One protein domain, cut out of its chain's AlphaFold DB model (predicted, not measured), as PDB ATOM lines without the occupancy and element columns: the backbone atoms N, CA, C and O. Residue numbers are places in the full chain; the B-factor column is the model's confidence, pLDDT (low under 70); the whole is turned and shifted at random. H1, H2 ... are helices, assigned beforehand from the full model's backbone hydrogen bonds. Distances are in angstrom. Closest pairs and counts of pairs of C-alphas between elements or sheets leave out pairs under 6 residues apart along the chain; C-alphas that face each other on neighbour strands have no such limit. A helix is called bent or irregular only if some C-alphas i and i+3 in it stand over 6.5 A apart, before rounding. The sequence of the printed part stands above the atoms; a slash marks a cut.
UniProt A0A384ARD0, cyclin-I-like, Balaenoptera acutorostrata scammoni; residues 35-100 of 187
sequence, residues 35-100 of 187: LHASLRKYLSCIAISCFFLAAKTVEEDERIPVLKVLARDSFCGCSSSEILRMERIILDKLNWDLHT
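What this domain is: This is residues 35 to 100 of the 187 residues of the protein "cyclin-I-like" of Balaenoptera acutorostrata scammoni (UniProt A0A384ARD0). One long helix, H1, makes the longest axis of the domain, and a second helix, H3, crosses it, packing on the middle part of H1 at a large angle. The chain folds back after the end of H1 into a short helix, H2, which sits by the start of H3. The printed part has 66 residues with three named helices, in the order H1, H2, H3, and no named strand; the class is all helix. It is compact, with a radius of gyration of the C-alphas of 12.0 A, and the C-alphas span 35 by 27 by 17 A along their three main axes.

Where its parts are: H1, the longest helix, runs from Leu 35 to Val 58 and measures 34.6 A from first to last C-alpha. Its first C-alpha, of Leu 35, is at (131.031, 121.285, 89.140), and its last, of Val 58, at (120.877, 91.706, 74.417). H3 holds residues 80 to 93 and measures 20.0 A; its last C-alpha, of Lys 93, is at (131.727, 96.633, 89.709). H2 is the short one, residues 67 to 73, 9.9 A long. No helix is bent or irregular.

How they stand to each other: H1 touches H3 with residues 45 to 53 alone. Their closest C-alphas are those of Ser 49 and Glu 87, 5.1 A apart. The lines of H1 and H3 stand at 73 degrees, only just about perpendicular. H1 and H2 only just touch, with 3 pairs of C-alphas within 8 A, and H1 touches H2 with residues 48 to 52 alone. The closest pair is Phe 52 and Leu 67, with C-alphas 7.7 A apart. H1 and H2 run opposite ways at a steep tilt of 52 degrees. H3 touches H2 with residues 80 to 83 alone, the closest C-alphas being those of Lys 68 and Ser 80, 6.0 A apart. H2 and H3 run opposite ways at a steep tilt of 68 degrees, only just short of about perpendicular. The helix packing is mostly crossed: no touching pair is at a shallow tilt. In H1, H2 and H3 every O i to N i+4 pair is within hydrogen-bond range.

The domain as a whole: The two C-alphas farthest apart are those of Leu 35 and Glu 60, at 38.2 A. From Leu 35 to Thr 100, the first and last printed C-alphas, the distance is 33.6 A. The printed part has no cut. The links H1 to H2, with 8 residues, and H2 to H3, with 6, are both short, and no link is long. The mean pLDDT of the printed part is 93.3, and residue 35 is the one printed residue under 70.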
ATOM      1  N   LEU A  35     131.316 122.449  88.287       64.69
ATOM      2  CA  LEU A  35     131.031 121.285  89.140       64.69
ATOM      3  C   LEU A  35     129.690 120.612  88.793       64.69
ATOM      4  O   LEU A  35     129.561 119.391  88.806       64.69
ATOM      5  N   HIS A  36     128.675 121.411  88.455       71.94
ATOM      6  CA  HIS A  36     127.378 120.885  88.031       71.94
ATOM      7  C   HIS A  36     127.442 120.356  86.589       71.94
ATOM      8  O   HIS A  36     126.791 119.366  86.262       71.94
ATOM      9  N   ALA A  37     128.263 120.974  85.734       75.44
ATOM     10  CA  ALA A  37     128.557 120.457  84.404       75.44
ATOM     11  C   ALA A  37     129.335 119.133  84.456       75.44
ATOM     12  O   ALA A  37     128.960 118.197  83.752       75.44
ATOM     13  N   SER A  38     130.349 119.013  85.318       79.12
ATOM     14  CA  SER A  38     131.142 117.786  85.446       79.12
ATOM     15  C   SER A  38     130.323 116.614  85.985       79.12
ATOM     16  O   SER A  38     130.394 115.521  85.427       79.12
ATOM     17  N   LEU A  39     129.469 116.836  86.992       85.25
ATOM     18  CA  LEU A  39     128.566 115.798  87.496       85.25
ATOM     19  C   LEU A  39     127.572 115.333  86.423       85.25
ATOM     20  O   LEU A  39     127.332 114.135  86.291       85.25
ATOM     21  N   ARG A  40     127.014 116.257  85.628       88.81
ATOM     22  CA  ARG A  40     126.124 115.889  84.517       88.81
ATOM     23  C   ARG A  40     126.842 115.050  83.466       88.81
ATOM     24  O   ARG A  40     126.318 114.002  83.108       88.81
ATOM     25  N   LYS A  41     128.034 115.464  83.017       91.19
ATOM     26  CA  LYS A  41     128.843 114.674  82.070       91.19
ATOM     27  C   LYS A  41     129.140 113.280  82.629       91.19
ATOM     28  O   LYS A  41     128.996 112.294  81.918       91.19
ATOM     29  N   TYR A  42     129.472 113.180  83.917       92.75
ATOM     30  CA  TYR A  42     129.730 111.904  84.585       92.75
ATOM     31  C   TYR A  42     128.504 110.975  84.598       92.75
ATOM     32  O   TYR A  42     128.613 109.807  84.232       92.75
ATOM     33  N   LEU A  43     127.326 111.491  84.965       94.00
ATOM     34  CA  LEU A  43     126.081 110.714  84.946       94.00
ATOM     35  C   LEU A  43     125.689 110.293  83.524       94.00
ATOM     36  O   LEU A  43     125.289 109.148  83.323       94.00
ATOM     37  N   SER A  44     125.852 111.179  82.539       94.94
ATOM     38  CA  SER A  44     125.635 110.851  81.127       94.94
ATOM     39  C   SER A  44     126.599 109.769  80.638       94.94
ATOM     40  O   SER A  44     126.173 108.859  79.935       94.94
ATOM     41  N   CYS A  45     127.868 109.820  81.056       96.25
ATOM     42  CA  CYS A  45     128.870 108.802  80.747       96.25
ATOM     43  C   CYS A  45     128.469 107.431  81.304       96.25
ATOM     44  O   CYS A  45     128.517 106.432  80.591       96.25
ATOM     45  N   ILE A  46     128.005 107.377  82.558       96.88
ATOM     46  CA  ILE A  46     127.483 106.137  83.150       96.88
ATOM     47  C   ILE A  46     126.288 105.634  82.342       96.88
ATOM     48  O   ILE A  46     126.267 104.472  81.948       96.88
ATOM     49  N   ALA A  47     125.312 106.500  82.067       96.25
ATOM     50  CA  ALA A  47     124.090 106.117  81.371       96.25
ATOM     51  C   ALA A  47     124.372 105.560  79.968       96.25
ATOM     52  O   ALA A  47     123.862 104.495  79.621       96.25
ATOM     53  N   ILE A  48     125.215 106.238  79.183       97.06
ATOM     54  CA  ILE A  48     125.542 105.802  77.823       97.06
ATOM     55  C   ILE A  48     126.389 104.528  77.820       97.06
ATOM     56  O   ILE A  48     126.185 103.669  76.968       97.06
ATOM     57  N   SER A  49     127.275 104.360  78.807       97.69
ATOM     58  CA  SER A  49     128.070 103.138  78.969       97.69
ATOM     59  C   SER A  49     127.189 101.950  79.347       97.69
ATOM     60  O   SER A  49     127.308 100.892  78.740       97.69
ATOM     61  N   CYS A  50     126.258 102.125  80.294       96.69
ATOM     62  CA  CYS A  50     125.269 101.103  80.642       96.69
ATOM     63  C   CYS A  50     124.400 100.729  79.437       96.69
ATOM     64  O   CYS A  50     124.146  99.550  79.211       96.69
ATOM     65  N   PHE A  51     123.956 101.718  78.656       95.88
ATOM     66  CA  PHE A  51     123.172 101.482  77.445       95.88
ATOM     67  C   PHE A  51     123.966 100.700  76.393       95.88
ATOM     68  O   PHE A  51     123.468  99.714  75.859       95.88
ATOM     69  N   PHE A  52     125.208 101.109  76.120       97.19
ATOM     70  CA  PHE A  52     126.078 100.430  75.162       97.19
ATOM     71  C   PHE A  52     126.377  98.990  75.586       97.19
ATOM     72  O   PHE A  52     126.287  98.074  74.769       97.19
ATOM     73  N   LEU A  53     126.665  98.780  76.873       96.44
ATOM     74  CA  LEU A  53     126.877  97.453  77.436       96.44
ATOM     75  C   LEU A  53     125.623  96.581  77.290       96.44
ATOM     76  O   LEU A  53     125.721  95.459  76.804       96.44
ATOM     77  N   ALA A  54     124.448  97.113  77.640       94.81
ATOM     78  CA  ALA A  54     123.180  96.399  77.504       94.81
ATOM     79  C   ALA A  54     122.898  96.009  76.043       94.81
ATOM     80  O   ALA A  54     122.559  94.856  75.777       94.81
ATOM     81  N   ALA A  55     123.113  96.925  75.092       95.56
ATOM     82  CA  ALA A  55     122.977  96.635  73.666       95.56
ATOM     83  C   ALA A  55     123.883  95.471  73.238       95.56
ATOM     84  O   ALA A  55     123.403  94.536  72.611       95.56
ATOM     85  N   LYS A  56     125.155  95.460  73.660       94.88
ATOM     86  CA  LYS A  56     126.084  94.356  73.362       94.88
ATOM     87  C   LYS A  56     125.687  93.013  73.975       94.88
ATOM     88  O   LYS A  56     126.131  91.978  73.495       94.88
ATOM     89  N   THR A  57     124.915  93.019  75.060       93.44
ATOM     90  CA  THR A  57     124.486  91.784  75.737       93.44
ATOM     91  C   THR A  57     123.160  91.222  75.239       93.44
ATOM     92  O   THR A  57     122.933  90.025  75.379       93.44
ATOM     93  N   VAL A  58     122.270  92.074  74.723       91.50
ATOM     94  CA  VAL A  58     120.877  91.706  74.417       91.50
ATOM     95  C   VAL A  58     120.609  91.659  72.916       91.50
ATOM     96  O   VAL A  58     119.814  90.833  72.472       91.50
ATOM     97  N   GLU A  59     121.235  92.542  72.143       94.50
ATOM     98  CA  GLU A  59     120.958  92.700  70.718       94.50
ATOM     99  C   GLU A  59     121.929  91.888  69.849       94.50
ATOM    100  O   GLU A  59     123.036  91.550  70.262       94.50
ATOM    101  N   GLU A  60     121.505  91.600  68.618       94.12
ATOM    102  CA  GLU A  60     122.358  91.012  67.576       94.12
ATOM    103  C   GLU A  60     123.443  92.008  67.125       94.12
ATOM    104  O   GLU A  60     123.240  93.224  67.192       94.12
ATOM    105  N   ASP A  61     124.575  91.507  66.614       92.38
ATOM    106  CA  ASP A  61     125.746  92.327  66.258       92.38
ATOM    107  C   ASP A  61     125.408  93.477  65.290       92.38
ATOM    108  O   ASP A  61     125.931  94.584  65.423       92.38
ATOM    109  N   GLU A  62     124.483  93.264  64.349       94.19
ATOM    110  CA  GLU A  62     124.044  94.272  63.377       94.19
ATOM    111  C   GLU A  62     123.186  95.389  63.992       94.19
ATOM    112  O   GLU A  62     122.976  96.434  63.369       94.19
ATOM    113  N   ARG A  63     122.648  95.166  65.195       95.06
ATOM    114  CA  ARG A  63     121.819  96.122  65.943       95.06
ATOM    115  C   ARG A  63     122.605  96.884  67.003       95.06
ATOM    116  O   ARG A  63     122.115  97.907  67.487       95.06
ATOM    117  N   ILE A  64     123.817  96.441  67.337       96.38
ATOM    118  CA  ILE A  64     124.690  97.141  68.280       96.38
ATOM    119  C   ILE A  64     125.098  98.496  67.671       96.38
ATOM    120  O   ILE A  64     125.654  98.550  66.571       96.38
ATOM    121  N   PRO A  65     124.851  99.625  68.361       94.50
ATOM    122  CA  PRO A  65     125.185 100.939  67.830       94.50
ATOM    123  C   PRO A  65     126.703 101.138  67.759       94.50
ATOM    124  O   PRO A  65     127.442 100.789  68.679       94.50
ATOM    125  N   VAL A  66     127.178 101.788  66.696       95.88
ATOM    126  CA  VAL A  66     128.590 102.178  66.584       95.88
ATOM    127  C   VAL A  66     128.916 103.214  67.660       95.88
ATOM    128  O   VAL A  66     128.296 104.276  67.705       95.88
ATOM    129  N   LEU A  67     129.928 102.945  68.489       95.75
ATOM    130  CA  LEU A  67     130.246 103.760  69.666       95.75
ATOM    131  C   LEU A  67     130.453 105.252  69.351       95.75
ATOM    132  O   LEU A  67     129.900 106.103  70.042       95.75
ATOM    133  N   LYS A  68     131.190 105.579  68.280       94.38
ATOM    134  CA  LYS A  68     131.434 106.974  67.863       94.38
ATOM    135  C   LYS A  68     130.135 107.701  67.493       94.38
ATOM    136  O   LYS A  68     129.967 108.875  67.807       94.38
ATOM    137  N   VAL A  69     129.199 106.992  66.857       95.38
ATOM    138  CA  VAL A  69     127.873 107.522  66.506       95.38
ATOM    139  C   VAL A  69     127.028 107.695  67.765       95.38
ATOM    140  O   VAL A  69     126.444 108.753  67.965       95.38
ATOM    141  N   LEU A  70     127.037 106.703  68.658       95.06
ATOM    142  CA  LEU A  70     126.320 106.748  69.930       95.06
ATOM    143  C   LEU A  70     126.787 107.915  70.821       95.06
ATOM    144  O   LEU A  70     125.962 108.638  71.380       95.06
ATOM    145  N   ALA A  71     128.099 108.126  70.936       94.56
ATOM    146  CA  ALA A  71     128.684 109.220  71.708       94.56
ATOM    147  C   ALA A  71     128.238 110.593  71.178       94.56
ATOM    148  O   ALA A  71     127.817 111.454  71.953       94.56
ATOM    149  N   ARG A  72     128.251 110.763  69.850       93.69
ATOM    150  CA  ARG A  72     127.832 111.995  69.173       93.69
ATOM    151  C   ARG A  72     126.329 112.248  69.317       93.69
ATOM    152  O   ARG A  72     125.930 113.326  69.748       93.69
ATOM    153  N   ASP A  73     125.503 111.261  68.982       94.50
ATOM    154  CA  ASP A  73     124.048 111.427  68.870       94.50
ATOM    155  C   ASP A  73     123.351 111.458  70.245       94.50
ATOM    156  O   ASP A  73     122.235 111.959  70.370       94.50
ATOM    157  N   SER A  74     124.015 110.969  71.298       90.81
ATOM    158  CA  SER A  74     123.525 111.070  72.680       90.81
ATOM    159  C   SER A  74     123.718 112.449  73.314       90.81
ATOM    160  O   SER A  74     123.162 112.700  74.384       90.81
ATOM    161  N   PHE A  75     124.516 113.332  72.697       88.88
ATOM    162  CA  PHE A  75     124.891 114.640  73.250       88.88
ATOM    163  C   PHE A  75     125.430 114.561  74.695       88.88
ATOM    164  O   PHE A  75     125.317 115.513  75.470       88.88
ATOM    165  N   CYS A  76     126.022 113.422  75.078       89.62
ATOM    166  CA  CYS A  76     126.536 113.194  76.431       89.62
ATOM    167  C   CYS A  76     127.793 114.027  76.743       89.62
ATOM    168  O   CYS A  76     128.102 114.270  77.911       89.62
ATOM    169  N   GLY A  77     128.491 114.490  75.699       90.56
ATOM    170  CA  GLY A  77     129.746 115.234  75.801       90.56
ATOM    171  C   GLY A  77     130.944 114.367  76.199       90.56
ATOM    172  O   GLY A  77     131.933 114.924  76.676       90.56
ATOM    173  N   CYS A  78     130.830 113.041  76.062       93.75
ATOM    174  CA  CYS A  78     131.890 112.078  76.343       93.75
ATOM    175  C   CYS A  78     132.566 111.614  75.053       93.75
ATOM    176  O   CYS A  78     131.888 111.391  74.047       93.75
ATOM    177  N   SER A  79     133.878 111.408  75.103       94.50
ATOM    178  CA  SER A  79     134.618 110.748  74.029       94.50
ATOM    179  C   SER A  79     134.392 109.230  74.049       94.50
ATOM    180  O   SER A  79     133.930 108.644  75.035       94.50
ATOM    181  N   SER A  80     134.757 108.553  72.957       96.31
ATOM    182  CA  SER A  80     134.667 107.084  72.895       96.31
ATOM    183  C   SER A  80     135.559 106.410  73.948       96.31
ATOM    184  O   SER A  80     135.171 105.398  74.531       96.31
ATOM    185  N   SER A  81     136.732 106.984  74.238       96.56
ATOM    186  CA  SER A  81     137.661 106.458  75.243       96.56
ATOM    187  C   SER A  81     137.112 106.600  76.667       96.56
ATOM    188  O   SER A  81     137.243 105.673  77.471       96.56
ATOM    189  N   GLU A  82     136.425 107.704  76.974       96.31
ATOM    190  CA  GLU A  82     135.743 107.892  78.258       96.31
ATOM    191  C   GLU A  82     134.646 106.848  78.481       96.31
ATOM    192  O   GLU A  82     134.577 106.265  79.568       96.31
ATOM    193  N   ILE A  83     133.835 106.575  77.452       97.44
ATOM    194  CA  ILE A  83     132.753 105.582  77.508       97.44
ATOM    195  C   ILE A  83     133.323 104.172  77.700       97.44
ATOM    196  O   ILE A  83     132.882 103.455  78.592       97.44
ATOM    197  N   LEU A  84     134.352 103.775  76.940       97.75
ATOM    198  CA  LEU A  84     134.986 102.454  77.097       97.75
ATOM    199  C   LEU A  84     135.633 102.274  78.473       97.75
ATOM    200  O   LEU A  84     135.578 101.193  79.067       97.75
ATOM    201  N   ARG A  85     136.239 103.336  79.015       98.00
ATOM    202  CA  ARG A  85     136.801 103.301  80.367       98.00
ATOM    203  C   ARG A  85     135.702 103.124  81.413       98.00
ATOM    204  O   ARG A  85     135.870 102.323  82.330       98.00
ATOM    205  N   MET A  86     134.594 103.854  81.281       98.19
ATOM    206  CA  MET A  86     133.452 103.753  82.190       98.19
ATOM    207  C   MET A  86     132.762 102.388  82.095       98.19
ATOM    208  O   MET A  86     132.447 101.793  83.121       98.19
ATOM    209  N   GLU A  87     132.606 101.847  80.889       97.88
ATOM    210  CA  GLU A  87     132.117 100.489  80.666       97.88
ATOM    211  C   GLU A  87     132.943  99.451  81.435       97.88
ATOM    212  O   GLU A  87     132.377  98.636  82.163       97.88
ATOM    213  N   ARG A  88     134.278  99.496  81.329       97.88
ATOM    214  CA  ARG A  88     135.145  98.577  82.080       97.88
ATOM    215  C   ARG A  88     134.950  98.719  83.590       97.88
ATOM    216  O   ARG A  88     134.856  97.713  84.281       97.88
ATOM    217  N   ILE A  89     134.836  99.948  84.099       98.31
ATOM    218  CA  ILE A  89     134.567 100.194  85.525       98.31
ATOM    219  C   ILE A  89     133.232  99.564  85.947       98.31
ATOM    220  O   ILE A  89     133.159  98.953  87.011       98.31
ATOM    221  N   ILE A  90     132.181  99.707  85.135       97.81
ATOM    222  CA  ILE A  90     130.864  99.114  85.404       97.81
ATOM    223  C   ILE A  90     130.967  97.586  85.433       97.81
ATOM    224  O   ILE A  90     130.503  96.974  86.391       97.81
ATOM    225  N   LEU A  91     131.622  96.979  84.440       97.50
ATOM    226  CA  LEU A  91     131.856  95.534  84.386       97.50
ATOM    227  C   LEU A  91     132.585  95.027  85.631       97.50
ATOM    228  O   LEU A  91     132.124  94.084  86.271       97.50
ATOM    229  N   ASP A  92     133.666  95.697  86.030       98.06
ATOM    230  CA  ASP A  92     134.416  95.341  87.233       98.06
ATOM    231  C   ASP A  92     133.542  95.450  88.496       98.06
ATOM    232  O   ASP A  92     133.609  94.594  89.378       98.06
ATOM    233  N   LYS A  93     132.669  96.466  88.585       97.12
ATOM    234  CA  LYS A  93     131.727  96.633  89.709       97.12
ATOM    235  C   LYS A  93     130.626  95.579  89.748       97.12
ATOM    236  O   LYS A  93     130.144  95.268  90.835       97.12
ATOM    237  N   LEU A  94     130.251  95.038  88.596       95.19
ATOM    238  CA  LEU A  94     129.306  93.932  88.472       95.19
ATOM    239  C   LEU A  94     129.993  92.564  88.596       95.19
ATOM    240  O   LEU A  94     129.335  91.542  88.462       95.19
ATOM    241  N   ASN A  95     131.304  92.518  88.869       96.06
ATOM    242  CA  ASN A  95     132.110  91.291  88.851       96.06
ATOM    243  C   ASN A  95     131.987  90.523  87.528       96.06
ATOM    244  O   ASN A  95     132.032  89.295  87.519       96.06
ATOM    245  N   TRP A  96     131.812  91.254  86.424       95.12
ATOM    246  CA  TRP A  96     131.573  90.702  85.092       95.12
ATOM    247  C   TRP A  96     130.312  89.825  84.986       95.12
ATOM    248  O   TRP A  96     130.127  89.144  83.980       95.12
ATOM    249  N   ASP A  97     129.426  89.868  85.985       93.62
ATOM    250  CA  ASP A  97     128.145  89.173  85.961       93.62
ATOM    251  C   ASP A  97     127.052  90.087  85.404       93.62
ATOM    252  O   ASP A  97     126.615  91.053  86.033       93.62
ATOM    253  N   LEU A  98     126.613  89.766  84.189       90.06
ATOM    254  CA  LEU A  98     125.540  90.463  83.480       90.06
ATOM    255  C   LEU A  98     124.263  89.615  83.398       90.06
ATOM    256  O   LEU A  98     123.280  90.049  82.807       90.06
ATOM    257  N   HIS A  99     124.240  88.427  84.013       87.31
ATOM    258  CA  HIS A  99     123.120  87.482  83.941       87.31
ATOM    259  C   HIS A  99     122.029  87.757  84.986       87.31
ATOM    260  O   HIS A  99     121.293  86.860  85.399       87.31
ATOM    261  N   THR A 100     121.895  89.008  85.423       85.56
ATOM    262  CA  THR A 100     120.902  89.373  86.433       85.56
ATOM    263  C   THR A 100     119.508  89.437  85.814       85.56
ATOM    264  O   THR A 100     119.263  90.234  84.910       85.56
TER     265      THR A 100